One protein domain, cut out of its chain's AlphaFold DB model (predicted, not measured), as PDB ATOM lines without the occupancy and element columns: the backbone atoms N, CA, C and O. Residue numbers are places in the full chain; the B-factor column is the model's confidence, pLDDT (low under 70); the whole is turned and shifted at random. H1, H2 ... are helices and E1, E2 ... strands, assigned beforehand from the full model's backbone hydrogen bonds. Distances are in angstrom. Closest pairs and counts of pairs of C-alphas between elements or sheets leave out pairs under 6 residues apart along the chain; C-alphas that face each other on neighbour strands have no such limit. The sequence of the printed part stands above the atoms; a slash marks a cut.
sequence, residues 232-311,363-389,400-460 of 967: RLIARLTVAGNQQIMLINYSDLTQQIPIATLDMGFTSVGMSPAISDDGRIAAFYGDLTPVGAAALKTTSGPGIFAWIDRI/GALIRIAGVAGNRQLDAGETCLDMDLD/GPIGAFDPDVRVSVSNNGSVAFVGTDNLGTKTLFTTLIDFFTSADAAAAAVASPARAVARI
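Overview. This is residues 232 to 311, 363 to 389 and 400 to 460 of the 967 residues of the protein "Peptidase_C39 like family protein" of Duganella sp. CF517 (UniProt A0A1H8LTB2). Three strongly twisted antiparallel sheets form a stack, with E4 E5 E6 E7 in the middle, E1 E2 E3 over one face and E8 E9 E10 E11 over the other. A short helix, H1, packs beside the strands of the middle sheet, and residues 384 to 389 stick out at a cut. The printed part has 168 residues, with one named helix and eleven named strands in the order E1 E2 E3 E4 E5 H1 E6 E7 E8 E9 E10 E11; each sheet's order is as written above. The class is mostly strand, though under half of the residues are in named elements. The whole is compact, with a radius of gyration of the C-alphas of 15.6 A and spans of 55 by 42 by 32 A.

Arrangement. The sheet of E4, residues 266 to 269, E5, 281 to 288, E6, 301 to 309, and E7, 363 to 369, has E4 and E7 as edge strands. Within hydrogen-bond range are N 267 and O 287 of E4 and E5, 2.9 A, N 284 and O 305 of E5 and E6, 3.0 A, and N 366 and O 306 of E7 and E6, 2.9 A. H1, residues 290 to 296, is on this sheet at a height of 8.0 A, over none of its strands, but only just: 2 of its C-alphas fall on E4. Every O i to N i+4 pair of H1 is within hydrogen-bond range. The meander of E1, residues 232 to 239, E2, 242 to 249, and E3, 256 to 260, each strand the antiparallel neighbour of the one before, faces that sheet, with the facing parts 10.7 A centre to centre. The closest C-alphas of E2 and E4 are those of Gln 243 and Val 269, 6.6 A apart. N 235 and O 246 of E1 and E2 are 3.1 A apart, and N 257 and O 247 of E3 and E2 are 2.8 A apart. A second meander, E8, residues 402 to 405, E9, 418 to 425, E10, 430 to 438, and E11, 455 to 459, also faces the sheet E4 E5 E6 E7, with the parts that face each other 10.4 A centre to centre. Its N and O pairs include N 403 and O 424, 2.8 A, N 421 and O 433, 3.0 A, and N 432 and O 458, 2.9 A. The closest C-alphas of E7 and E10, Ile 368 and Ile 437, are 7.3 A apart.

Along the chain. E10 is 25.9 A long, E6 23.7 A and E2 20.5 A. E1 begins at C-alpha 232 (-32.123, -16.592, -25.764), and E11 ends at C-alpha 459 (-21.335, 9.435, -42.021).

Size, cuts and confidence. The farthest C-alphas, Asp 252 and Asp 387, are 57.2 A apart. Residues 312 to 362 and 390 to 399 are not printed; the gaps are 8.5 A and 20.7 A. The links E4 to E5, E8 to E9 and E10 to E11 are long. Low confidence includes residues 384 to 389 and 438 to 452.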
ATOM      1  N   ARG A 232     -33.205 -17.241 -26.507       84.81
ATOM      2  CA  ARG A 232     -32.123 -16.592 -25.764       84.81
ATOM      3  C   ARG A 232     -32.282 -15.084 -25.803       84.81
ATOM      4  O   ARG A 232     -32.506 -14.468 -26.837       84.81
ATOM      5  N   LEU A 233     -32.128 -14.480 -24.645       89.81
ATOM      6  CA  LEU A 233     -32.285 -13.060 -24.430       89.81
ATOM      7  C   LEU A 233     -30.929 -12.476 -24.061       89.81
ATOM      8  O   LEU A 233     -30.276 -12.981 -23.153       89.81
ATOM      9  N   ILE A 234     -30.506 -11.403 -24.716       93.12
ATOM     10  CA  ILE A 234     -29.318 -10.658 -24.299       93.12
ATOM     11  C   ILE A 234     -29.712  -9.329 -23.672       93.12
ATOM     12  O   ILE A 234     -30.592  -8.623 -24.171       93.12
ATOM     13  N   ALA A 235     -29.050  -8.971 -22.578       92.56
ATOM     14  CA  ALA A 235     -29.266  -7.700 -21.904       92.56
ATOM     15  C   ALA A 235     -28.040  -7.269 -21.092       92.56
ATOM     16  O   ALA A 235     -27.291  -8.097 -20.572       92.56
ATOM     17  N   ARG A 236     -27.871  -5.950 -20.922       92.00
ATOM     18  CA  ARG A 236     -26.979  -5.408 -19.894       92.00
ATOM     19  C   ARG A 236     -27.700  -5.405 -18.551       92.00
ATOM     20  O   ARG A 236     -28.684  -4.680 -18.395       92.00
ATOM     21  N   LEU A 237     -27.185  -6.157 -17.583       87.75
ATOM     22  CA  LEU A 237     -27.697  -6.185 -16.214       87.75
ATOM     23  C   LEU A 237     -26.740  -5.478 -15.247       87.75
ATOM     24  O   LEU A 237     -25.564  -5.267 -15.546       87.75
ATOM     25  N   THR A 238     -27.241  -5.107 -14.068       84.88
ATOM     26  CA  THR A 238     -26.400  -4.675 -12.944       84.88
ATOM     27  C   THR A 238     -26.508  -5.700 -11.829       84.88
ATOM     28  O   THR A 238     -27.546  -5.784 -11.177       84.88
ATOM     29  N   VAL A 239     -25.436  -6.459 -11.610       76.31
ATOM     30  CA  VAL A 239     -25.365  -7.528 -10.607       76.31
ATOM     31  C   VAL A 239     -24.341  -7.128  -9.552       76.31
ATOM     32  O   VAL A 239     -23.202  -6.801  -9.880       76.31
ATOM     33  N   ALA A 240     -24.765  -7.077  -8.285       77.69
ATOM     34  CA  ALA A 240     -23.936  -6.636  -7.154       77.69
ATOM     35  C   ALA A 240     -23.230  -5.272  -7.369       77.69
ATOM     36  O   ALA A 240     -22.119  -5.055  -6.898       77.69
ATOM     37  N   GLY A 241     -23.874  -4.347  -8.092       80.38
ATOM     38  CA  GLY A 241     -23.336  -3.013  -8.394       80.38
ATOM     39  C   GLY A 241     -22.472  -2.921  -9.659       80.38
ATOM     40  O   GLY A 241     -22.156  -1.812 -10.078       80.38
ATOM     41  N   ASN A 242     -22.161  -4.044 -10.312       84.00
ATOM     42  CA  ASN A 242     -21.343  -4.082 -11.526       84.00
ATOM     43  C   ASN A 242     -22.201  -4.274 -12.779       84.00
ATOM     44  O   ASN A 242     -23.140  -5.071 -12.786       84.00
ATOM     45  N   GLN A 243     -21.870  -3.552 -13.850       88.62
ATOM     46  CA  GLN A 243     -22.512  -3.711 -15.157       88.62
ATOM     47  C   GLN A 243     -21.953  -4.944 -15.866       88.62
ATOM     48  O   GLN A 243     -20.739  -5.125 -15.922       88.62
ATOM     49  N   GLN A 244     -22.837  -5.786 -16.393       91.00
ATOM     50  CA  GLN A 244     -22.471  -7.046 -17.036       91.00
ATOM     51  C   GLN A 244     -23.364  -7.287 -18.252       91.00
ATOM     52  O   GLN A 244     -24.545  -6.930 -18.226       91.00
ATOM     53  N   ILE A 245     -22.821  -7.896 -19.305       93.25
ATOM     54  CA  ILE A 245     -23.637  -8.418 -20.407       93.25
ATOM     55  C   ILE A 245     -23.977  -9.868 -20.088       93.25
ATOM     56  O   ILE A 245     -23.084 -10.679 -19.837       93.25
ATOM     57  N   MET A 246     -25.272 -10.169 -20.094       88.94
ATOM     58  CA  MET A 246     -25.813 -11.482 -19.766       88.94
ATOM     59  C   MET A 246     -26.574 -12.052 -20.952       88.94
ATOM     60  O   MET A 246     -27.376 -11.350 -21.577       88.94
ATOM     61  N   LEU A 247     -26.360 -13.339 -21.195       87.88
ATOM     62  CA  LEU A 247     -27.225 -14.181 -22.004       87.88
ATOM     63  C   LEU A 247     -28.183 -14.920 -21.064       87.88
ATOM     64  O   LEU A 247     -27.757 -15.523 -20.086       87.88
ATOM     65  N   ILE A 248     -29.480 -14.837 -21.317       85.44
ATOM     66  CA  ILE A 248     -30.531 -15.230 -20.380       85.44
ATOM     67  C   ILE A 248     -31.505 -16.150 -21.107       85.44
ATOM     68  O   ILE A 248     -31.922 -15.856 -22.227       85.44
ATOM     69  N   ASN A 249     -31.903 -17.251 -20.477       81.19
ATOM     70  CA  ASN A 249     -32.963 -18.093 -21.023       81.19
ATOM     71  C   ASN A 249     -34.334 -17.427 -20.823       81.19
ATOM     72  O   ASN A 249     -34.702 -17.066 -19.700       81.19
ATOM     73  N   TYR A 250     -35.106 -17.283 -21.902       81.38
ATOM     74  CA  TYR A 250     -36.434 -16.674 -21.864       81.38
ATOM     75  C   TYR A 250     -37.400 -17.384 -20.903       81.38
ATOM     76  O   TYR A 250     -38.220 -16.714 -20.270       81.38
ATOM     77  N   SER A 251     -37.344 -18.722 -20.802       69.69
ATOM     78  CA  SER A 251     -38.396 -19.501 -20.130       69.69
ATOM     79  C   SER A 251     -38.461 -19.308 -18.621       69.69
ATOM     80  O   SER A 251     -39.554 -19.398 -18.063       69.69
ATOM     81  N   ASP A 252     -37.329 -19.052 -17.968       67.88
ATOM     82  CA  ASP A 252     -37.262 -18.928 -16.508       67.88
ATOM     83  C   ASP A 252     -36.555 -17.658 -16.013       67.88
ATOM     84  O   ASP A 252     -36.750 -17.288 -14.858       67.88
ATOM     85  N   LEU A 253     -35.783 -16.955 -16.855       76.50
ATOM     86  CA  LEU A 253     -34.954 -15.790 -16.491       76.50
ATOM     87  C   LEU A 253     -33.915 -16.034 -15.377       76.50
ATOM     88  O   LEU A 253     -33.216 -15.097 -14.969       76.50
ATOM     89  N   THR A 254     -33.802 -17.267 -14.889       69.38
ATOM     90  CA  THR A 254     -32.888 -17.695 -13.824       69.38
ATOM     91  C   THR A 254     -31.582 -18.229 -14.385       69.38
ATOM     92  O   THR A 254     -30.531 -18.004 -13.788       69.38
ATOM     93  N   GLN A 255     -31.624 -18.869 -15.555       72.06
ATOM     94  CA  GLN A 255     -30.424 -19.262 -16.276       72.06
ATOM     95  C   GLN A 255     -29.797 -18.020 -16.923       72.06
ATOM     96  O   GLN A 255     -30.246 -17.568 -17.978       72.06
ATOM     97  N   GLN A 256     -28.784 -17.454 -16.262       79.62
ATOM     98  CA  GLN A 256     -28.057 -16.258 -16.698       79.62
ATOM     99  C   GLN A 256     -26.574 -16.583 -16.871       79.62
ATOM    100  O   GLN A 256     -25.891 -16.903 -15.901       79.62
ATOM    101  N   ILE A 257     -26.086 -16.469 -18.102       79.56
ATOM    102  CA  ILE A 257     -24.699 -16.715 -18.485       79.56
ATOM    103  C   ILE A 257     -24.005 -15.357 -18.661       79.56
ATOM    104  O   ILE A 257     -24.361 -14.607 -19.581       79.56
ATOM    105  N   PRO A 258     -23.022 -15.008 -17.817       84.88
ATOM    106  CA  PRO A 258     -22.229 -13.804 -18.012       84.88
ATOM    107  C   PRO A 258     -21.317 -13.953 -19.233       84.88
ATOM    108  O   PRO A 258     -20.472 -14.843 -19.277       84.88
ATOM    109  N   ILE A 259     -21.454 -13.053 -20.209       86.81
ATOM    110  CA  ILE A 259     -20.590 -13.021 -21.404       86.81
ATOM    111  C   ILE A 259     -19.613 -11.837 -21.407       86.81
ATOM    112  O   ILE A 259     -18.657 -11.836 -22.178       86.81
ATOM    113  N   ALA A 260     -19.830 -10.844 -20.537       91.94
ATOM    114  CA  ALA A 260     -18.865  -9.783 -20.259       91.94
ATOM    115  C   ALA A 260     -19.036  -9.253 -18.833       91.94
ATOM    116  O   ALA A 260     -20.096  -8.726 -18.481       91.94
ATOM    117  N   THR A 261     -17.990  -9.380 -18.019       91.69
ATOM    118  CA  THR A 261     -17.980  -8.964 -16.610       91.69
ATOM    119  C   THR A 261     -16.684  -8.255 -16.240       91.69
ATOM    120  O   THR A 261     -15.681  -8.338 -16.953       91.69
ATOM    121  N   LEU A 262     -16.691  -7.609 -15.074       90.69
ATOM    122  CA  LEU A 262     -15.485  -7.036 -14.485       90.69
ATOM    123  C   LEU A 262     -14.389  -8.089 -14.261       90.69
ATOM    124  O   LEU A 262     -13.224  -7.812 -14.533       90.69
ATOM    125  N   ASP A 263     -14.755  -9.305 -13.845       89.25
ATOM    126  CA  ASP A 263     -13.808 -10.405 -13.602       89.25
ATOM    127  C   ASP A 263     -13.199 -10.954 -14.902       89.25
ATOM    128  O   ASP A 263     -12.050 -11.389 -14.918       89.25
ATOM    129  N   MET A 264     -13.930 -10.860 -16.017       89.81
ATOM    130  CA  MET A 264     -13.403 -11.099 -17.368       89.81
ATOM    131  C   MET A 264     -12.515  -9.947 -17.875       89.81
ATOM    132  O   MET A 264     -11.976 -10.010 -18.978       89.81
ATOM    133  N   GLY A 265     -12.350  -8.887 -17.079       93.75
ATOM    134  CA  GLY A 265     -11.512  -7.738 -17.384       93.75
ATOM    135  C   GLY A 265     -12.229  -6.593 -18.094       93.75
ATOM    136  O   GLY A 265     -11.526  -5.706 -18.575       93.75
ATOM    137  N   PHE A 266     -13.566  -6.574 -18.166       95.25
ATOM    138  CA  PHE A 266     -14.324  -5.456 -18.739       95.25
ATOM    139  C   PHE A 266     -14.610  -4.369 -17.695       95.25
ATOM    140  O   PHE A 266     -15.395  -4.572 -16.770       95.25
ATOM    141  N   THR A 267     -14.012  -3.188 -17.853       95.00
ATOM    142  CA  THR A 267     -14.238  -2.027 -16.967       95.00
ATOM    143  C   THR A 267     -15.572  -1.340 -17.227       95.00
ATOM    144  O   THR A 267     -16.142  -0.740 -16.316       95.00
ATOM    145  N   SER A 268     -16.081  -1.420 -18.457       94.12
ATOM    146  CA  SER A 268     -17.404  -0.923 -18.830       94.12
ATOM    147  C   SER A 268     -17.996  -1.739 -19.976       94.12
ATOM    148  O   SER A 268     -17.260  -2.321 -20.774       94.12
ATOM    149  N   VAL A 269     -19.331  -1.782 -20.051       95.06
ATOM    150  CA  VAL A 269     -20.080  -2.454 -21.123       95.06
ATOM    151  C   VAL A 269     -21.289  -1.620 -21.566       95.06
ATOM    152  O   VAL A 269     -21.930  -0.926 -20.764       95.06
ATOM    153  N   GLY A 270     -21.602  -1.682 -22.860       93.69
ATOM    154  CA  GLY A 270     -22.590  -0.812 -23.505       93.69
ATOM    155  C   GLY A 270     -24.042  -1.109 -23.125       93.69
ATOM    156  O   GLY A 270     -24.391  -2.242 -22.791       93.69
ATOM    157  N   MET A 271     -24.916  -0.096 -23.185       91.06
ATOM    158  CA  MET A 271     -26.339  -0.224 -22.807       91.06
ATOM    159  C   MET A 271     -27.160  -1.139 -23.711       91.06
ATOM    160  O   MET A 271     -28.198  -1.649 -23.285       91.06
ATOM    161  N   SER A 272     -26.733  -1.286 -24.962       93.62
ATOM    162  CA  SER A 272     -27.582  -1.779 -26.039       93.62
ATOM    163  C   SER A 272     -26.898  -2.927 -26.804       93.62
ATOM    164  O   SER A 272     -26.560  -2.744 -27.975       93.62
ATOM    165  N   PRO A 273     -26.676  -4.103 -26.175       95.94
ATOM    166  CA  PRO A 273     -26.150  -5.282 -26.870       95.94
ATOM    167  C   PRO A 273     -27.180  -5.850 -27.864       95.94
ATOM    168  O   PRO A 273     -28.354  -5.472 -27.811       95.94
ATOM    169  N   ALA A 274     -26.773  -6.776 -28.728       95.88
ATOM    170  CA  ALA A 274     -27.681  -7.530 -29.596       95.88
ATOM    171  C   ALA A 274     -27.265  -8.992 -29.732       95.88
ATOM    172  O   ALA A 274     -26.129  -9.352 -29.435       95.88
ATOM    173  N   ILE A 275     -28.211  -9.825 -30.153       93.94
ATOM    174  CA  ILE A 275     -28.014 -11.241 -30.443       93.94
ATOM    175  C   ILE A 275     -28.642 -11.546 -31.801       93.94
ATOM    176  O   ILE A 275     -29.662 -10.947 -32.132       93.94
ATOM    177  N   SER A 276     -28.019 -12.429 -32.579       91.50
ATOM    178  CA  SER A 276     -28.536 -12.876 -33.867       91.50
ATOM    179  C   SER A 276     -29.857 -13.617 -33.670       91.50
ATOM    180  O   SER A 276     -30.061 -14.249 -32.627       91.50
ATOM    181  N   ASP A 277     -30.737 -13.586 -34.670       87.94
ATOM    182  CA  ASP A 277     -32.035 -14.273 -34.610       87.94
ATOM    183  C   ASP A 277     -31.864 -15.758 -34.283       87.94
ATOM    184  O   ASP A 277     -32.611 -16.336 -33.502       87.94
ATOM    185  N   ASP A 278     -30.814 -16.383 -34.804       80.56
ATOM    186  CA  ASP A 278     -30.509 -17.791 -34.574       80.56
ATOM    187  C   ASP A 278     -29.898 -18.081 -33.180       80.56
ATOM    188  O   ASP A 278     -29.710 -19.246 -32.805       80.56
ATOM    189  N   GLY A 279     -29.609 -17.024 -32.412       83.00
ATOM    190  CA  GLY A 279     -29.100 -17.028 -31.045       83.00
ATOM    191  C   GLY A 279     -27.646 -17.474 -30.888       83.00
ATOM    192  O   GLY A 279     -27.251 -17.819 -29.767       83.00
ATOM    193  N   ARG A 280     -26.873 -17.534 -31.984       79.81
ATOM    194  CA  ARG A 280     -25.472 -17.988 -31.980       79.81
ATOM    195  C   ARG A 280     -24.457 -16.876 -31.766       79.81
ATOM    196  O   ARG A 280     -23.377 -17.164 -31.263       79.81
ATOM    197  N   ILE A 281     -24.765 -15.641 -32.150       86.06
ATOM    198  CA  ILE A 281     -23.808 -14.533 -32.108       86.06
ATOM    199  C   ILE A 281     -24.403 -13.419 -31.269       86.06
ATOM    200  O   ILE A 281     -25.452 -12.885 -31.601       86.06
ATOM    201  N   ALA A 282     -23.721 -13.045 -30.198       92.62
ATOM    202  CA  ALA A 282     -24.058 -11.886 -29.389       92.62
ATOM    203  C   ALA A 282     -22.984 -10.815 -29.561       92.62
ATOM    204  O   ALA A 282     -21.808 -11.118 -29.409       92.62
ATOM    205  N   ALA A 283     -23.364  -9.571 -29.839       95.31
ATOM    206  CA  ALA A 283     -22.435  -8.463 -30.033       95.31
ATOM    207  C   ALA A 283     -22.700  -7.317 -29.046       95.31
ATOM    208  O   ALA A 283     -23.850  -6.985 -28.739       95.31
ATOM    209  N   PHE A 284     -21.630  -6.708 -28.532       96.94
ATOM    210  CA  PHE A 284     -21.712  -5.639 -27.537       96.94
ATOM    211  C   PHE A 284     -20.470  -4.740 -27.544       96.94
ATOM    212  O   PHE A 284     -19.382  -5.153 -27.937       96.94
ATOM    213  N   TYR A 285     -20.628  -3.505 -27.067       97.69
ATOM    214  CA  TYR A 285     -19.503  -2.633 -26.729       97.69
ATOM    215  C   TYR A 285     -18.910  -3.014 -25.367       97.69
ATOM    216  O   TYR A 285     -19.666  -3.217 -24.409       97.69
ATOM    217  N   GLY A 286     -17.582  -3.011 -25.255       96.69
ATOM    218  CA  GLY A 286     -16.872  -3.150 -23.984       96.69
ATOM    219  C   GLY A 286     -15.556  -2.370 -23.948       96.69
ATOM    220  O   GLY A 286     -14.958  -2.102 -24.986       96.69
ATOM    221  N   ASP A 287     -15.099  -2.024 -22.747       96.25
ATOM    222  CA  ASP A 287     -13.748  -1.509 -22.493       96.25
ATOM    223  C   ASP A 287     -12.943  -2.560 -21.725       96.25
ATOM    224  O   ASP A 287     -13.335  -2.964 -20.627       96.25
ATOM    225  N   LEU A 288     -11.868  -3.062 -22.336       95.12
ATOM    226  CA  LEU A 288     -11.139  -4.238 -21.866       95.12
ATOM    227  C   LEU A 288      -9.803  -3.859 -21.222       95.12
ATOM    228  O   LEU A 288      -8.945  -3.216 -21.819       95.12
ATOM    229  N   THR A 289      -9.568  -4.326 -20.005       95.44
ATOM    230  CA  THR A 289      -8.293  -4.137 -19.301       95.44
ATOM    231  C   THR A 289      -7.142  -4.879 -19.991       95.44
ATOM    232  O   THR A 289      -7.372  -5.885 -20.660       95.44
ATOM    233  N   PRO A 290      -5.875  -4.488 -19.759       92.44
ATOM    234  CA  PRO A 290      -4.715  -5.258 -20.219       92.44
ATOM    235  C   PRO A 290      -4.701  -6.720 -19.743       92.44
ATOM    236  O   PRO A 290      -4.235  -7.599 -20.462       92.44
ATOM    237  N   VAL A 291      -5.233  -6.995 -18.546       89.94
ATOM    238  CA  VAL A 291      -5.348  -8.363 -18.011       89.94
ATOM    239  C   VAL A 291      -6.395  -9.162 -18.790       89.94
ATOM    240  O   VAL A 291      -6.107 -10.278 -19.218       89.94
ATOM    241  N   GLY A 292      -7.576  -8.580 -19.030       88.19
ATOM    242  CA  GLY A 292      -8.609  -9.193 -19.871       88.19
ATOM    243  C   GLY A 292      -8.131  -9.409 -21.309       88.19
ATOM    244  O   GLY A 292      -8.341 -10.474 -21.879       88.19
ATOM    245  N   ALA A 293      -7.401  -8.442 -21.868       85.56
ATOM    246  CA  ALA A 293      -6.796  -8.522 -23.195       85.56
ATOM    247  C   ALA A 293      -5.810  -9.693 -23.312       85.56
ATOM    248  O   ALA A 293      -5.902 -10.487 -24.247       85.56
ATOM    249  N   ALA A 294      -4.931  -9.866 -22.319       80.81
ATOM    250  CA  ALA A 294      -4.020 -11.006 -22.266       80.81
ATOM    251  C   ALA A 294      -4.768 -12.348 -22.163       80.81
ATOM    252  O   ALA A 294      -4.384 -13.312 -22.828       80.81
ATOM    253  N   ALA A 295      -5.848 -12.412 -21.374       78.50
ATOM    254  CA  ALA A 295      -6.673 -13.614 -21.236       78.50
ATOM    255  C   ALA A 295      -7.404 -13.978 -22.541       78.50
ATOM    256  O   ALA A 295      -7.457 -15.150 -22.914       78.50
ATOM    257  N   LEU A 296      -7.909 -12.973 -23.261       76.44
ATOM    258  CA  LEU A 296      -8.613 -13.128 -24.537       76.44
ATOM    259  C   LEU A 296      -7.681 -13.163 -25.759       76.44
ATOM    260  O   LEU A 296      -8.162 -13.293 -26.880       76.44
ATOM    261  N   LYS A 297      -6.357 -13.059 -25.560       77.94
ATOM    262  CA  LYS A 297      -5.348 -12.974 -26.634       77.94
ATOM    263  C   LYS A 297      -5.681 -11.884 -27.660       77.94
ATOM    264  O   LYS A 297      -5.604 -12.095 -28.867       77.94
ATOM    265  N   THR A 298      -6.065 -10.720 -27.159       80.06
ATOM    266  CA  THR A 298      -6.417  -9.540 -27.949       80.06
ATOM    267  C   THR A 298      -5.758  -8.298 -27.344       80.06
ATOM    268  O   THR A 298      -4.899  -8.387 -26.465       80.06
ATOM    269  N   THR A 299      -6.134  -7.133 -27.837       82.94
ATOM    270  CA  THR A 299      -5.702  -5.798 -27.416       82.94
ATOM    271  C   THR A 299      -6.597  -5.247 -26.302       82.94
ATOM    272  O   THR A 299      -7.727  -5.694 -26.078       82.94
ATOM    273  N   SER A 300      -6.083  -4.271 -25.559       90.38
ATOM    274  CA  SER A 300      -6.798  -3.603 -24.462       90.38
ATOM    275  C   SER A 300      -7.527  -2.347 -24.945       90.38
ATOM    276  O   SER A 300      -7.227  -1.824 -26.009       90.38
ATOM    277  N   GLY A 301      -8.459  -1.834 -24.148       93.19
ATOM    278  CA  GLY A 301      -9.210  -0.615 -24.428       93.19
ATOM    279  C   GLY A 301     -10.596  -0.864 -25.034       93.19
ATOM    280  O   GLY A 301     -11.049  -2.017 -25.105       93.19
ATOM    281  N   PRO A 302     -11.278   0.209 -25.473       95.25
ATOM    282  CA  PRO A 302     -12.638   0.155 -25.997       95.25
ATOM    283  C   PRO A 302     -12.718  -0.633 -27.308       95.25
ATOM    284  O   PRO A 302     -11.794  -0.609 -28.121       95.25
ATOM    285  N   GLY A 303     -13.823  -1.341 -27.517       94.56
ATOM    286  CA  GLY A 303     -14.044  -2.153 -28.710       94.56
ATOM    287  C   GLY A 303     -15.463  -2.679 -28.835       94.56
ATOM    288  O   GLY A 303     -16.256  -2.622 -27.890       94.56
ATOM    289  N   ILE A 304     -15.759  -3.243 -30.004       95.62
ATOM    290  CA  ILE A 304     -16.917  -4.121 -30.182       95.62
ATOM    291  C   ILE A 304     -16.439  -5.562 -30.057       95.62
ATOM    292  O   ILE A 304     -15.439  -5.958 -30.662       95.62
ATOM    293  N   PHE A 305     -17.176  -6.340 -29.277       93.88
ATOM    294  CA  PHE A 305     -16.909  -7.741 -29.007       93.88
ATOM    295  C   PHE A 305     -18.069  -8.593 -29.495       93.88
ATOM    296  O   PHE A 305     -19.226  -8.175 -29.417       93.88
ATOM    297  N   ALA A 306     -17.748  -9.793 -29.967       91.50
ATOM    298  CA  ALA A 306     -18.721 -10.816 -30.296       91.50
ATOM    299  C   ALA A 306     -18.482 -12.066 -29.448       91.50
ATOM    300  O   ALA A 306     -17.373 -12.595 -29.399       91.50
ATOM    301  N   TRP A 307     -19.535 -12.536 -28.792       88.56
ATOM    302  CA  TRP A 307     -19.629 -13.863 -28.206       88.56
ATOM    303  C   TRP A 307     -20.252 -14.810 -29.233       88.56
ATOM    304  O   TRP A 307     -21.310 -14.513 -29.787       88.56
ATOM    305  N   ILE A 308     -19.593 -15.935 -29.495       80.25
ATOM    306  CA  ILE A 308     -19.992 -16.919 -30.502       80.25
ATOM    307  C   ILE A 308     -20.235 -18.254 -29.808       80.25
ATOM    308  O   ILE A 308     -19.309 -18.852 -29.255       80.25
ATOM    309  N   ASP A 309     -21.478 -18.717 -29.867       75.19
ATOM    310  CA  ASP A 309     -21.937 -19.986 -29.311       75.19
ATOM    311  C   ASP A 309     -21.286 -21.174 -30.022       75.19
ATOM    312  O   ASP A 309     -21.386 -21.302 -31.249       75.19
ATOM    313  N   ARG A 310     -20.682 -22.091 -29.264       71.44
ATOM    314  CA  ARG A 310     -20.124 -23.328 -29.810       71.44
ATOM    315  C   ARG A 310     -20.861 -24.543 -29.301       71.44
ATOM    316  O   ARG A 310     -21.410 -24.596 -28.205       71.44
ATOM    317  N   ILE A 311     -20.859 -25.546 -30.160       66.00
ATOM    318  CA  ILE A 311     -21.325 -26.874 -29.818       66.00
ATOM    319  C   ILE A 311     -20.207 -27.533 -28.993       66.00
ATOM    320  O   ILE A 311     -19.048 -27.483 -29.386       66.00
ATOM    321  N   GLY A 363     -18.693 -20.828 -25.203       68.94
ATOM    322  CA  GLY A 363     -18.730 -19.665 -26.085       68.94
ATOM    323  C   GLY A 363     -17.359 -19.025 -26.244       68.94
ATOM    324  O   GLY A 363     -16.556 -19.014 -25.309       68.94
ATOM    325  N   ALA A 364     -17.089 -18.470 -27.422       74.44
ATOM    326  CA  ALA A 364     -15.859 -17.735 -27.673       74.44
ATOM    327  C   ALA A 364     -16.102 -16.250 -27.798       74.44
ATOM    328  O   ALA A 364     -16.937 -15.814 -28.584       74.44
ATOM    329  N   LEU A 365     -15.329 -15.494 -27.031       81.38
ATOM    330  CA  LEU A 365     -15.357 -14.050 -27.043       81.38
ATOM    331  C   LEU A 365     -14.210 -13.527 -27.899       81.38
ATOM    332  O   LEU A 365     -13.048 -13.831 -27.630       81.38
ATOM    333  N   ILE A 366     -14.542 -12.743 -28.919       82.25
ATOM    334  CA  ILE A 366     -13.578 -12.121 -29.826       82.25
ATOM    335  C   ILE A 366     -13.792 -10.609 -29.880       82.25
ATOM    336  O   ILE A 366     -14.922 -10.128 -29.780       82.25
ATOM    337  N   ARG A 367     -12.712  -9.849 -30.065       87.19
ATOM    338  CA  ARG A 367     -12.782  -8.434 -30.451       87.19
ATOM    339  C   ARG A 367     -12.980  -8.362 -31.967       87.19
ATOM    340  O   ARG A 367     -12.199  -8.955 -32.704       87.19
ATOM    341  N   ILE A 368     -14.003  -7.638 -32.420       86.38
ATOM    342  CA  ILE A 368     -14.335  -7.485 -33.851       86.38
ATOM    343  C   ILE A 368     -14.096  -6.071 -34.387       86.38
ATOM    344  O   ILE A 368     -14.119  -5.860 -35.593       86.38
ATOM    345  N   ALA A 369     -13.864  -5.106 -33.499       88.38
ATOM    346  CA  ALA A 369     -13.436  -3.759 -33.851       88.38
ATOM    347  C   ALA A 369     -12.729  -3.106 -32.656       88.38
ATOM    348  O   ALA A 369     -13.126  -3.332 -31.507       88.38
ATOM    349  N   GLY A 370     -11.725  -2.273 -32.926       88.56
ATOM    350  CA  GLY A 370     -11.052  -1.436 -31.931       88.56
ATOM    351  C   GLY A 370     -10.814  -0.010 -32.426       88.56
ATOM    352  O   GLY A 370     -11.505   0.437 -33.344       88.56
ATOM    353  N   VAL A 371      -9.939   0.725 -31.741       89.88
ATOM    354  CA  VAL A 371      -9.727   2.161 -31.980       89.88
ATOM    355  C   VAL A 371      -8.399   2.371 -32.683       89.88
ATOM    356  O   VAL A 371      -7.356   2.156 -32.082       89.88
ATOM    357  N   ALA A 372      -8.438   2.945 -33.876       85.81
ATOM    358  CA  ALA A 372      -7.240   3.242 -34.636       85.81
ATOM    359  C   ALA A 372      -6.436   4.397 -34.026       85.81
ATOM    360  O   ALA A 372      -6.971   5.303 -33.376       85.81
ATOM    361  N   GLY A 373      -5.136   4.416 -34.306       79.19
ATOM    362  CA  GLY A 373      -4.208   5.428 -33.805       79.19
ATOM    363  C   GLY A 373      -3.847   5.259 -32.324       79.19
ATOM    364  O   GLY A 373      -3.247   6.170 -31.738       79.19
ATOM    365  N   ASN A 374      -4.219   4.138 -31.697       78.31
ATOM    366  CA  ASN A 374      -3.951   3.834 -30.291       78.31
ATOM    367  C   ASN A 374      -2.639   3.038 -30.091       78.31
ATOM    368  O   ASN A 374      -2.250   2.780 -28.944       78.31
ATOM    369  N   ARG A 375      -1.928   2.719 -31.186       75.81
ATOM    370  CA  ARG A 375      -0.697   1.905 -31.242       75.81
ATOM    371  C   ARG A 375      -0.896   0.442 -30.835       75.81
ATOM    372  O   ARG A 375       0.055  -0.208 -30.395       75.81
ATOM    373  N   GLN A 376      -2.112  -0.069 -30.948       75.38
ATOM    374  CA  GLN A 376      -2.470  -1.468 -30.767       75.38
ATOM    375  C   GLN A 376      -3.180  -1.901 -32.043       75.38
ATOM    376  O   GLN A 376      -4.185  -1.321 -32.414       75.38
ATOM    377  N   LEU A 377      -2.652  -2.915 -32.725       74.69
ATOM    378  CA  LEU A 377      -3.273  -3.404 -33.949       74.69
ATOM    379  C   LEU A 377      -4.566  -4.156 -33.604       74.69
ATOM    380  O   LEU A 377      -4.517  -5.321 -33.197       74.69
ATOM    381  N   ASP A 378      -5.704  -3.481 -33.745       76.94
ATOM    382  CA  ASP A 378      -7.022  -4.051 -33.493       76.94
ATOM    383  C   ASP A 378      -7.562  -4.823 -34.717       76.94
ATOM    384  O   ASP A 378      -7.053  -4.750 -35.839       76.94
ATOM    385  N   ALA A 379      -8.629  -5.601 -34.507       74.06
ATOM    386  CA  ALA A 379      -9.282  -6.331 -35.589       74.06
ATOM    387  C   ALA A 379      -9.820  -5.364 -36.661       74.06
ATOM    388  O   ALA A 379     -10.541  -4.414 -36.353       74.06
ATOM    389  N   GLY A 380      -9.487  -5.637 -37.925       67.31
ATOM    390  CA  GLY A 380      -9.881  -4.806 -39.064       67.31
ATOM    391  C   GLY A 380      -8.950  -3.624 -39.359       67.31
ATOM    392  O   GLY A 380      -9.240  -2.851 -40.273       67.31
ATOM    393  N   GLU A 381      -7.842  -3.490 -38.631       75.75
ATOM    394  CA  GLU A 381      -6.849  -2.439 -38.841       75.75
ATOM    395  C   GLU A 381      -5.649  -2.909 -39.674       75.75
ATOM    396  O   GLU A 381      -5.366  -4.098 -39.863       75.75
ATOM    397  N   THR A 382      -4.915  -1.935 -40.195       70.06
ATOM    398  CA  THR A 382      -3.647  -2.124 -40.896       70.06
ATOM    399  C   THR A 382      -2.577  -1.338 -40.164       70.06
ATOM    400  O   THR A 382      -2.862  -0.255 -39.683       70.06
ATOM    401  N   CYS A 383      -1.348  -1.831 -40.086       70.62
ATOM    402  CA  CYS A 383      -0.241  -0.995 -39.633       70.62
ATOM    403  C   CYS A 383       0.702  -0.715 -40.802       70.62
ATOM    404  O   CYS A 383       0.829  -1.532 -41.723       70.62
ATOM    405  N   LEU A 384       1.299   0.474 -40.789       66.50
ATOM    406  CA  LEU A 384       2.386   0.806 -41.699       66.50
ATOM    407  C   LEU A 384       3.687   0.313 -41.080       66.50
ATOM    408  O   LEU A 384       4.188   0.942 -40.154       66.50
ATOM    409  N   ASP A 385       4.215  -0.768 -41.638       63.22
ATOM    410  CA  ASP A 385       5.570  -1.246 -41.369       63.22
ATOM    411  C   ASP A 385       6.573  -0.215 -41.929       63.22
ATOM    412  O   ASP A 385       6.876  -0.177 -43.128       63.22
ATOM    413  N   MET A 386       6.964   0.734 -41.079       66.00
ATOM    414  CA  MET A 386       7.824   1.865 -41.421       66.00
ATOM    415  C   MET A 386       9.298   1.469 -41.431       66.00
ATOM    416  O   MET A 386      10.094   2.156 -42.085       66.00
ATOM    417  N   ASP A 387       9.672   0.414 -40.705       63.41
ATOM    418  CA  ASP A 387      11.044  -0.091 -40.657       63.41
ATOM    419  C   ASP A 387      11.298  -1.322 -41.550       63.41
ATOM    420  O   ASP A 387      12.460  -1.699 -41.752       63.41
ATOM    421  N   LEU A 388      10.246  -1.822 -42.208       56.41
ATOM    422  CA  LEU A 388      10.243  -2.938 -43.158       56.41
ATOM    423  C   LEU A 388      10.768  -4.242 -42.544       56.41
ATOM    424  O   LEU A 388      11.339  -5.082 -43.255       56.41
ATOM    425  N   ASP A 389      10.630  -4.411 -41.228       53.78
ATOM    426  CA  ASP A 389      11.058  -5.626 -40.538       53.78
ATOM    427  C   ASP A 389       9.995  -6.743 -40.571       53.78
ATOM    428  O   ASP A 389      10.280  -7.890 -40.188       53.78
ATOM    429  N   GLY A 400      -6.875   2.288 -38.990       78.06
ATOM    430  CA  GLY A 400      -8.216   1.743 -39.172       78.06
ATOM    431  C   GLY A 400      -9.202   2.859 -39.502       78.06
ATOM    432  O   GLY A 400      -8.794   4.009 -39.599       78.06
ATOM    433  N   PRO A 401     -10.487   2.566 -39.709       83.44
ATOM    434  CA  PRO A 401     -11.490   3.591 -39.985       83.44
ATOM    435  C   PRO A 401     -12.161   4.162 -38.724       83.44
ATOM    436  O   PRO A 401     -12.964   5.084 -38.855       83.44
ATOM    437  N   ILE A 402     -11.882   3.622 -37.532       89.81
ATOM    438  CA  ILE A 402     -12.611   3.907 -36.287       89.81
ATOM    439  C   ILE A 402     -11.738   4.724 -35.331       89.81
ATOM    440  O   ILE A 402     -10.701   4.250 -34.890       89.81
ATOM    441  N   GLY A 403     -12.201   5.912 -34.937       91.38
ATOM    442  CA  GLY A 403     -11.538   6.755 -33.935       91.38
ATOM    443  C   GLY A 403     -12.109   6.629 -32.516       91.38
ATOM    444  O   GLY A 403     -11.403   6.893 -31.548       91.38
ATOM    445  N   ALA A 404     -13.384   6.251 -32.368       95.19
ATOM    446  CA  ALA A 404     -14.032   5.985 -31.077       95.19
ATOM    447  C   ALA A 404     -15.371   5.252 -31.270       95.19
ATOM    448  O   ALA A 404     -15.914   5.223 -32.372       95.19
ATOM    449  N   PHE A 405     -15.948   4.726 -30.187       96.31
ATOM    450  CA  PHE A 405     -17.261   4.066 -30.181       96.31
ATOM    451  C   PHE A 405     -18.310   4.881 -29.418       96.31
ATOM    452  O   PHE A 405     -17.982   5.581 -28.461       96.31
ATOM    453  N   ASP A 406     -19.579   4.758 -29.817       95.25
ATOM    454  CA  ASP A 406     -20.735   5.265 -29.069       95.25
ATOM    455  C   ASP A 406     -21.325   4.106 -28.229       95.25
ATOM    456  O   ASP A 406     -22.048   3.266 -28.771       95.25
ATOM    457  N   PRO A 407     -20.996   4.000 -26.925       91.50
ATOM    458  CA  PRO A 407     -21.259   2.798 -26.121       91.50
ATOM    459  C   PRO A 407     -22.744   2.561 -25.813       91.50
ATOM    460  O   PRO A 407     -23.134   1.468 -25.390       91.50
ATOM    461  N   ASP A 408     -23.580   3.582 -25.991       86.19
ATOM    462  CA  ASP A 408     -24.991   3.545 -25.613       86.19
ATOM    463  C   ASP A 408     -25.930   3.326 -26.805       86.19
ATOM    464  O   ASP A 408     -27.099   2.941 -26.622       86.19
ATOM    465  N   VAL A 409     -25.427   3.523 -28.026       92.56
ATOM    466  CA  VAL A 409     -26.149   3.207 -29.260       92.56
ATOM    467  C   VAL A 409     -26.182   1.694 -29.475       92.56
ATOM    468  O   VAL A 409     -25.289   0.953 -29.072       92.56
ATOM    469  N   ARG A 410     -27.282   1.217 -30.060       94.06
ATOM    470  CA  ARG A 410     -27.518  -0.201 -30.324       94.06
ATOM    471  C   ARG A 410     -26.493  -0.751 -31.313       94.06
ATOM    472  O   ARG A 410     -26.310  -0.191 -32.391       94.06
ATOM    473  N   VAL A 411     -25.868  -1.861 -30.928       96.38
ATOM    474  CA  VAL A 411     -25.209  -2.786 -31.855       96.38
ATOM    475  C   VAL A 411     -26.291  -3.685 -32.454       96.38
ATOM    476  O   VAL A 411     -27.225  -4.036 -31.739       96.38
ATOM    477  N   SER A 412     -26.192  -4.068 -33.723       95.56
ATOM    478  CA  SER A 412     -27.093  -5.043 -34.363       95.56
ATOM    479  C   SER A 412     -26.270  -6.166 -34.981       95.56
ATOM    480  O   SER A 412     -25.161  -5.909 -35.448       95.56
ATOM    481  N   VAL A 413     -26.785  -7.393 -34.998       94.12
ATOM    482  CA  VAL A 413     -26.060  -8.555 -35.530       94.12
ATOM    483  C   VAL A 413     -26.997  -9.476 -36.301       94.12
ATOM    484  O   VAL A 413     -28.093  -9.770 -35.841       94.12
ATOM    485  N   SER A 414     -26.550  -9.942 -37.464       91.25
ATOM    486  CA  SER A 414     -27.263 -10.910 -38.300       91.25
ATOM    487  C   SER A 414     -26.679 -12.321 -38.162       91.25
ATOM    488  O   SER A 414     -25.535 -12.523 -37.748       91.25
ATOM    489  N   ASN A 415     -27.447 -13.321 -38.590       84.00
ATOM    490  CA  ASN A 415     -27.094 -14.746 -38.574       84.00
ATOM    491  C   ASN A 415     -25.852 -15.085 -39.413       84.00
ATOM    492  O   ASN A 415     -25.196 -16.095 -39.167       84.00
ATOM    493  N   ASN A 416     -25.518 -14.260 -40.409       77.75
ATOM    494  CA  ASN A 416     -24.315 -14.433 -41.228       77.75
ATOM    495  C   ASN A 416     -23.056 -13.776 -40.628       77.75
ATOM    496  O   ASN A 416     -22.011 -13.775 -41.276       77.75
ATOM    497  N   GLY A 417     -23.153 -13.209 -39.419       82.94
ATOM    498  CA  GLY A 417     -22.036 -12.574 -38.722       82.94
ATOM    499  C   GLY A 417     -21.788 -11.115 -39.094       82.94
ATOM    500  O   GLY A 417     -20.751 -10.573 -38.715       82.94
ATOM    501  N   SER A 418     -22.696 -10.457 -39.820       88.00
ATOM    502  CA  SER A 418     -22.592  -9.009 -40.044       88.00
ATOM    503  C   SER A 418     -22.988  -8.268 -38.768       88.00
ATOM    504  O   SER A 418     -24.008  -8.580 -38.156       88.00
ATOM    505  N   VAL A 419     -22.184  -7.290 -38.355       92.94
ATOM    506  CA  VAL A 419     -22.406  -6.512 -37.131       92.94
ATOM    507  C   VAL A 419     -22.404  -5.029 -37.457       92.94
ATOM    508  O   VAL A 419     -21.408  -4.519 -37.965       92.94
ATOM    509  N   ALA A 420     -23.497  -4.334 -37.147       95.56
ATOM    510  CA  ALA A 420     -23.627  -2.888 -37.295       95.56
ATOM    511  C   ALA A 420     -23.435  -2.180 -35.946       95.56
ATOM    512  O   ALA A 420     -23.982  -2.614 -34.931       95.56
ATOM    513  N   PHE A 421     -22.675  -1.088 -35.926       96.38
ATOM    514  CA  PHE A 421     -22.408  -0.301 -34.716       96.38
ATOM    515  C   PHE A 421     -22.106   1.161 -35.057       96.38
ATOM    516  O   PHE A 421     -21.771   1.496 -36.191       96.38
ATOM    517  N   VAL A 422     -22.219   2.054 -34.074       96.25
ATOM    518  CA  VAL A 422     -21.986   3.494 -34.259       96.25
ATOM    519  C   VAL A 422     -20.771   3.946 -33.458       96.25
ATOM    520  O   VAL A 422     -20.552   3.521 -32.326       96.25
ATOM    521  N   GLY A 423     -19.992   4.837 -34.055       95.69
ATOM    522  CA  GLY A 423     -18.818   5.441 -33.441       95.69
ATOM    523  C   GLY A 423     -18.454   6.748 -34.126       95.69
ATOM    524  O   GLY A 423     -19.294   7.370 -34.783       95.69
ATOM    525  N   THR A 424     -17.199   7.155 -34.001       95.44
ATOM    526  CA  THR A 424     -16.606   8.191 -34.846       95.44
ATOM    527  C   THR A 424     -15.548   7.585 -35.749       95.44
ATOM    528  O   THR A 424     -14.872   6.637 -35.356       95.44
ATOM    529  N   ASP A 425     -15.373   8.147 -36.940       91.62
ATOM    530  CA  ASP A 425     -14.207   7.846 -37.764       91.62
ATOM    531  C   ASP A 425     -12.929   8.489 -37.191       91.62
ATOM    532  O   ASP A 425     -12.964   9.194 -36.175       91.62
ATOM    533  N   ASN A 426     -11.787   8.269 -37.846       84.50
ATOM    534  CA  ASN A 426     -10.499   8.848 -37.438       84.50
ATOM    535  C   ASN A 426     -10.439  10.380 -37.524       84.50
ATOM    536  O   ASN A 426      -9.478  10.986 -37.051       84.50
ATOM    537  N   LEU A 427     -11.433  11.016 -38.147       87.56
ATOM    538  CA  LEU A 427     -11.569  12.469 -38.212       87.56
ATOM    539  C   LEU A 427     -12.505  13.001 -37.112       87.56
ATOM    540  O   LEU A 427     -12.713  14.210 -37.021       87.56
ATOM    541  N   GLY A 428     -13.056  12.121 -36.267       91.62
ATOM    542  CA  GLY A 428     -14.008  12.470 -35.212       91.62
ATOM    543  C   GLY A 428     -15.454  12.605 -35.702       91.62
ATOM    544  O   GLY A 428     -16.306  13.102 -34.964       91.62
ATOM    545  N   THR A 429     -15.762  12.164 -36.923       94.69
ATOM    546  CA  THR A 429     -17.098  12.278 -37.523       94.69
ATOM    547  C   THR A 429     -17.968  11.096 -37.123       94.69
ATOM    548  O   THR A 429     -17.584   9.944 -37.331       94.69
ATOM    549  N   LYS A 430     -19.170  11.352 -36.586       95.25
ATOM    550  CA  LYS A 430     -20.105  10.274 -36.225       95.25
ATOM    551  C   LYS A 430     -20.475   9.446 -37.456       95.25
ATOM    552  O   LYS A 430     -20.941   9.991 -38.459       95.25
ATOM    553  N   THR A 431     -20.291   8.138 -37.339       95.50
ATOM    554  CA  THR A 431     -20.361   7.185 -38.445       95.50
ATOM    555  C   THR A 431     -21.061   5.907 -37.999       95.50
ATOM    556  O   THR A 431     -20.790   5.385 -36.916       95.50
ATOM    557  N   LEU A 432     -21.974   5.415 -38.835       96.19
ATOM    558  CA  LEU A 432     -22.516   4.063 -38.749       96.19
ATOM    559  C   LEU A 432     -21.588   3.129 -39.517       96.19
ATOM    560  O   LEU A 432     -21.336   3.357 -40.699       96.19
ATOM    561  N   PHE A 433     -21.101   2.092 -38.851       93.94
ATOM    562  CA  PHE A 433     -20.204   1.094 -39.410       93.94
ATOM    563  C   PHE A 433     -20.866  -0.275 -39.485       93.94
ATOM    564  O   PHE A 433     -21.757  -0.593 -38.697       93.94
ATOM    565  N   THR A 434     -20.361  -1.106 -40.388       90.69
ATOM    566  CA  THR A 434     -20.553  -2.556 -40.376       90.69
ATOM    567  C   THR A 434     -19.209  -3.263 -40.372       90.69
ATOM    568  O   THR A 434     -18.256  -2.823 -41.009       90.69
ATOM    569  N   THR A 435     -19.128  -4.389 -39.681       84.81
ATOM    570  CA  THR A 435     -18.060  -5.379 -39.844       84.81
ATOM    571  C   THR A 435     -18.683  -6.747 -40.104       84.81
ATOM    572  O   THR A 435     -19.893  -6.926 -39.963       84.81
ATOM    573  N   LEU A 436     -17.870  -7.706 -40.526       80.19
ATOM    574  CA  LEU A 436     -18.294  -9.053 -40.862       80.19
ATOM    575  C   LEU A 436     -17.395 -10.052 -40.147       80.19
ATOM    576  O   LEU A 436     -16.180 -10.017 -40.331       80.19
ATOM    577  N   ILE A 437     -18.005 -10.932 -39.361       78.81
ATOM    578  CA  ILE A 437     -17.334 -12.046 -38.702       78.81
ATOM    579  C   ILE A 437     -17.199 -13.193 -39.706       78.81
ATOM    580  O   ILE A 437     -18.188 -13.688 -40.243       78.81
ATOM    581  N   ASP A 438     -15.967 -13.630 -39.929       69.38
ATOM    582  CA  ASP A 438     -15.632 -14.862 -40.625       69.38
ATOM    583  C   ASP A 438     -15.362 -15.970 -39.606       69.38
ATOM    584  O   ASP A 438     -14.563 -15.805 -38.681       69.38
ATOM    585  N   PHE A 439     -16.025 -17.111 -39.776       64.88
ATOM    586  CA  PHE A 439     -15.893 -18.261 -38.887       64.88
ATOM    587  C   PHE A 439     -14.801 -19.192 -39.400       64.88
ATOM    588  O   PHE A 439     -14.909 -19.694 -40.519       64.88
ATOM    589  N   PHE A 440     -13.778 -19.474 -38.586       56.88
ATOM    590  CA  PHE A 440     -12.990 -20.690 -38.769       56.88
ATOM    591  C   PHE A 440     -12.241 -21.155 -37.508       56.88
ATOM    592  O   PHE A 440     -12.140 -20.442 -36.515       56.88
ATOM    593  N   THR A 441     -11.722 -22.381 -37.517       48.38
ATOM    594  CA  THR A 441     -10.841 -22.952 -36.494       48.38
ATOM    595  C   THR A 441      -9.406 -23.034 -36.988       48.38
ATOM    596  O   THR A 441      -9.138 -23.455 -38.114       48.38
ATOM    597  N   SER A 442      -8.466 -22.654 -36.120       42.53
ATOM    598  CA  SER A 442      -7.059 -23.025 -36.253       42.53
ATOM    599  C   SER A 442      -6.730 -24.101 -35.218       42.53
ATOM    600  O   SER A 442      -7.374 -24.184 -34.174       42.53
ATOM    601  N   ALA A 443      -5.736 -24.950 -35.483       39.84
ATOM    602  CA  ALA A 443      -5.393 -26.054 -34.575       39.84
ATOM    603  C   ALA A 443      -4.949 -25.596 -33.164       39.84
ATOM    604  O   ALA A 443      -5.011 -26.381 -32.222       39.84
ATOM    605  N   ASP A 444      -4.521 -24.335 -33.019       37.12
ATOM    606  CA  ASP A 444      -4.007 -23.750 -31.771       37.12
ATOM    607  C   ASP A 444      -5.000 -22.766 -31.100       37.12
ATOM    608  O   ASP A 444      -4.735 -22.257 -30.003       37.12
ATOM    609  N   ALA A 445      -6.155 -22.503 -31.724       38.03
ATOM    610  CA  ALA A 445      -7.220 -21.683 -31.162       38.03
ATOM    611  C   ALA A 445      -8.566 -22.381 -31.337       38.03
ATOM    612  O   ALA A 445      -9.037 -22.633 -32.444       38.03
ATOM    613  N   ALA A 446      -9.229 -22.622 -30.210       41.00
ATOM    614  CA  ALA A 446     -10.657 -22.853 -30.188       41.00
ATOM    615  C   ALA A 446     -11.295 -21.755 -31.084       41.00
ATOM    616  O   ALA A 446     -11.109 -20.584 -30.770       41.00
ATOM    617  N   ALA A 447     -11.960 -22.118 -32.194       45.12
ATOM    618  CA  ALA A 447     -12.443 -21.270 -33.314       45.12
ATOM    619  C   ALA A 447     -11.983 -19.795 -33.343       45.12
ATOM    620  O   ALA A 447     -12.596 -18.928 -32.721       45.12
ATOM    621  N   ALA A 448     -10.915 -19.500 -34.083       50.66
ATOM    622  CA  ALA A 448     -10.512 -18.129 -34.368       50.66
ATOM    623  C   ALA A 448     -11.493 -17.503 -35.372       50.66
ATOM    624  O   ALA A 448     -11.346 -17.636 -36.584       50.66
ATOM    625  N   ALA A 449     -12.526 -16.844 -34.860       58.12
ATOM    626  CA  ALA A 449     -13.357 -15.978 -35.675       58.12
ATOM    627  C   ALA A 449     -12.658 -14.625 -35.853       58.12
ATOM    628  O   ALA A 449     -12.028 -14.117 -34.920       58.12
ATOM    629  N   VAL A 450     -12.749 -14.060 -37.055       61.97
ATOM    630  CA  VAL A 450     -12.038 -12.828 -37.419       61.97
ATOM    631  C   VAL A 450     -12.988 -11.827 -38.017       61.97
ATOM    632  O   VAL A 450     -13.924 -12.201 -38.712       61.97
ATOM    633  N   ALA A 451     -12.735 -10.551 -37.773       67.19
ATOM    634  CA  ALA A 451     -13.518  -9.482 -38.349       67.19
ATOM    635  C   ALA A 451     -12.850  -8.922 -39.607       67.19
ATOM    636  O   ALA A 451     -11.666  -8.577 -39.603       67.19
ATOM    637  N   SER A 452     -13.628  -8.792 -40.679       69.75
ATOM    638  CA  SER A 452     -13.257  -7.948 -41.816       69.75
ATOM    639  C   SER A 452     -13.109  -6.485 -41.366       69.75
ATOM    640  O   SER A 452     -13.786  -6.069 -40.420       69.75
ATOM    641  N   PRO A 453     -12.300  -5.663 -42.060       73.81
ATOM    642  CA  PRO A 453     -12.244  -4.229 -41.800       73.81
ATOM    643  C   PRO A 453     -13.635  -3.600 -41.770       73.81
ATOM    644  O   PRO A 453     -14.479  -3.892 -42.627       73.81
ATOM    645  N   ALA A 454     -13.872  -2.750 -40.770       81.94
ATOM    646  CA  ALA A 454     -15.138  -2.051 -40.646       81.94
ATOM    647  C   ALA A 454     -15.350  -1.108 -41.839       81.94
ATOM    648  O   ALA A 454     -14.423  -0.450 -42.307       81.94
ATOM    649  N   ARG A 455     -16.583  -1.030 -42.334       84.38
ATOM    650  CA  ARG A 455     -16.964  -0.193 -43.474       84.38
ATOM    651  C   ARG A 455     -17.959   0.854 -43.037       84.38
ATOM    652  O   ARG A 455     -18.860   0.560 -42.255       84.38
ATOM    653  N   ALA A 456     -17.801   2.072 -43.541       89.50
ATOM    654  CA  ALA A 456     -18.749   3.140 -43.276       89.50
ATOM    655  C   ALA A 456     -20.036   2.892 -44.076       89.50
ATOM    656  O   ALA A 456     -20.021   2.873 -45.304       89.50
ATOM    657  N   VAL A 457     -21.151   2.717 -43.369       91.81
ATOM    658  CA  VAL A 457     -22.495   2.657 -43.954       91.81
ATOM    659  C   VAL A 457     -23.004   4.056 -44.250       91.81
ATOM    660  O   VAL A 457     -23.588   4.269 -45.301       91.81
ATOM    661  N   ALA A 458     -22.835   4.998 -43.319       93.12
ATOM    662  CA  ALA A 458     -23.214   6.401 -43.481       93.12
ATOM    663  C   ALA A 458     -22.485   7.267 -42.446       93.12
ATOM    664  O   ALA A 458     -22.381   6.888 -41.274       93.12
ATOM    665  N   ARG A 459     -22.020   8.444 -42.863       93.81
ATOM    666  CA  ARG A 459     -21.335   9.435 -42.021       93.81
ATOM    667  C   ARG A 459     -22.117  10.735 -41.975       93.81
ATOM    668  O   ARG A 459     -22.771  11.120 -42.944       93.81
ATOM    669  N   ILE A 460     -22.018  11.462 -40.864       94.00
ATOM    670  CA  ILE A 460     -22.418  12.874 -40.863       94.00
ATOM    671  C   ILE A 460     -21.586  13.609 -41.926       94.00
ATOM    672  O   ILE A 460     -20.365  13.517 -41.933       94.00
TER     673      ILE A 460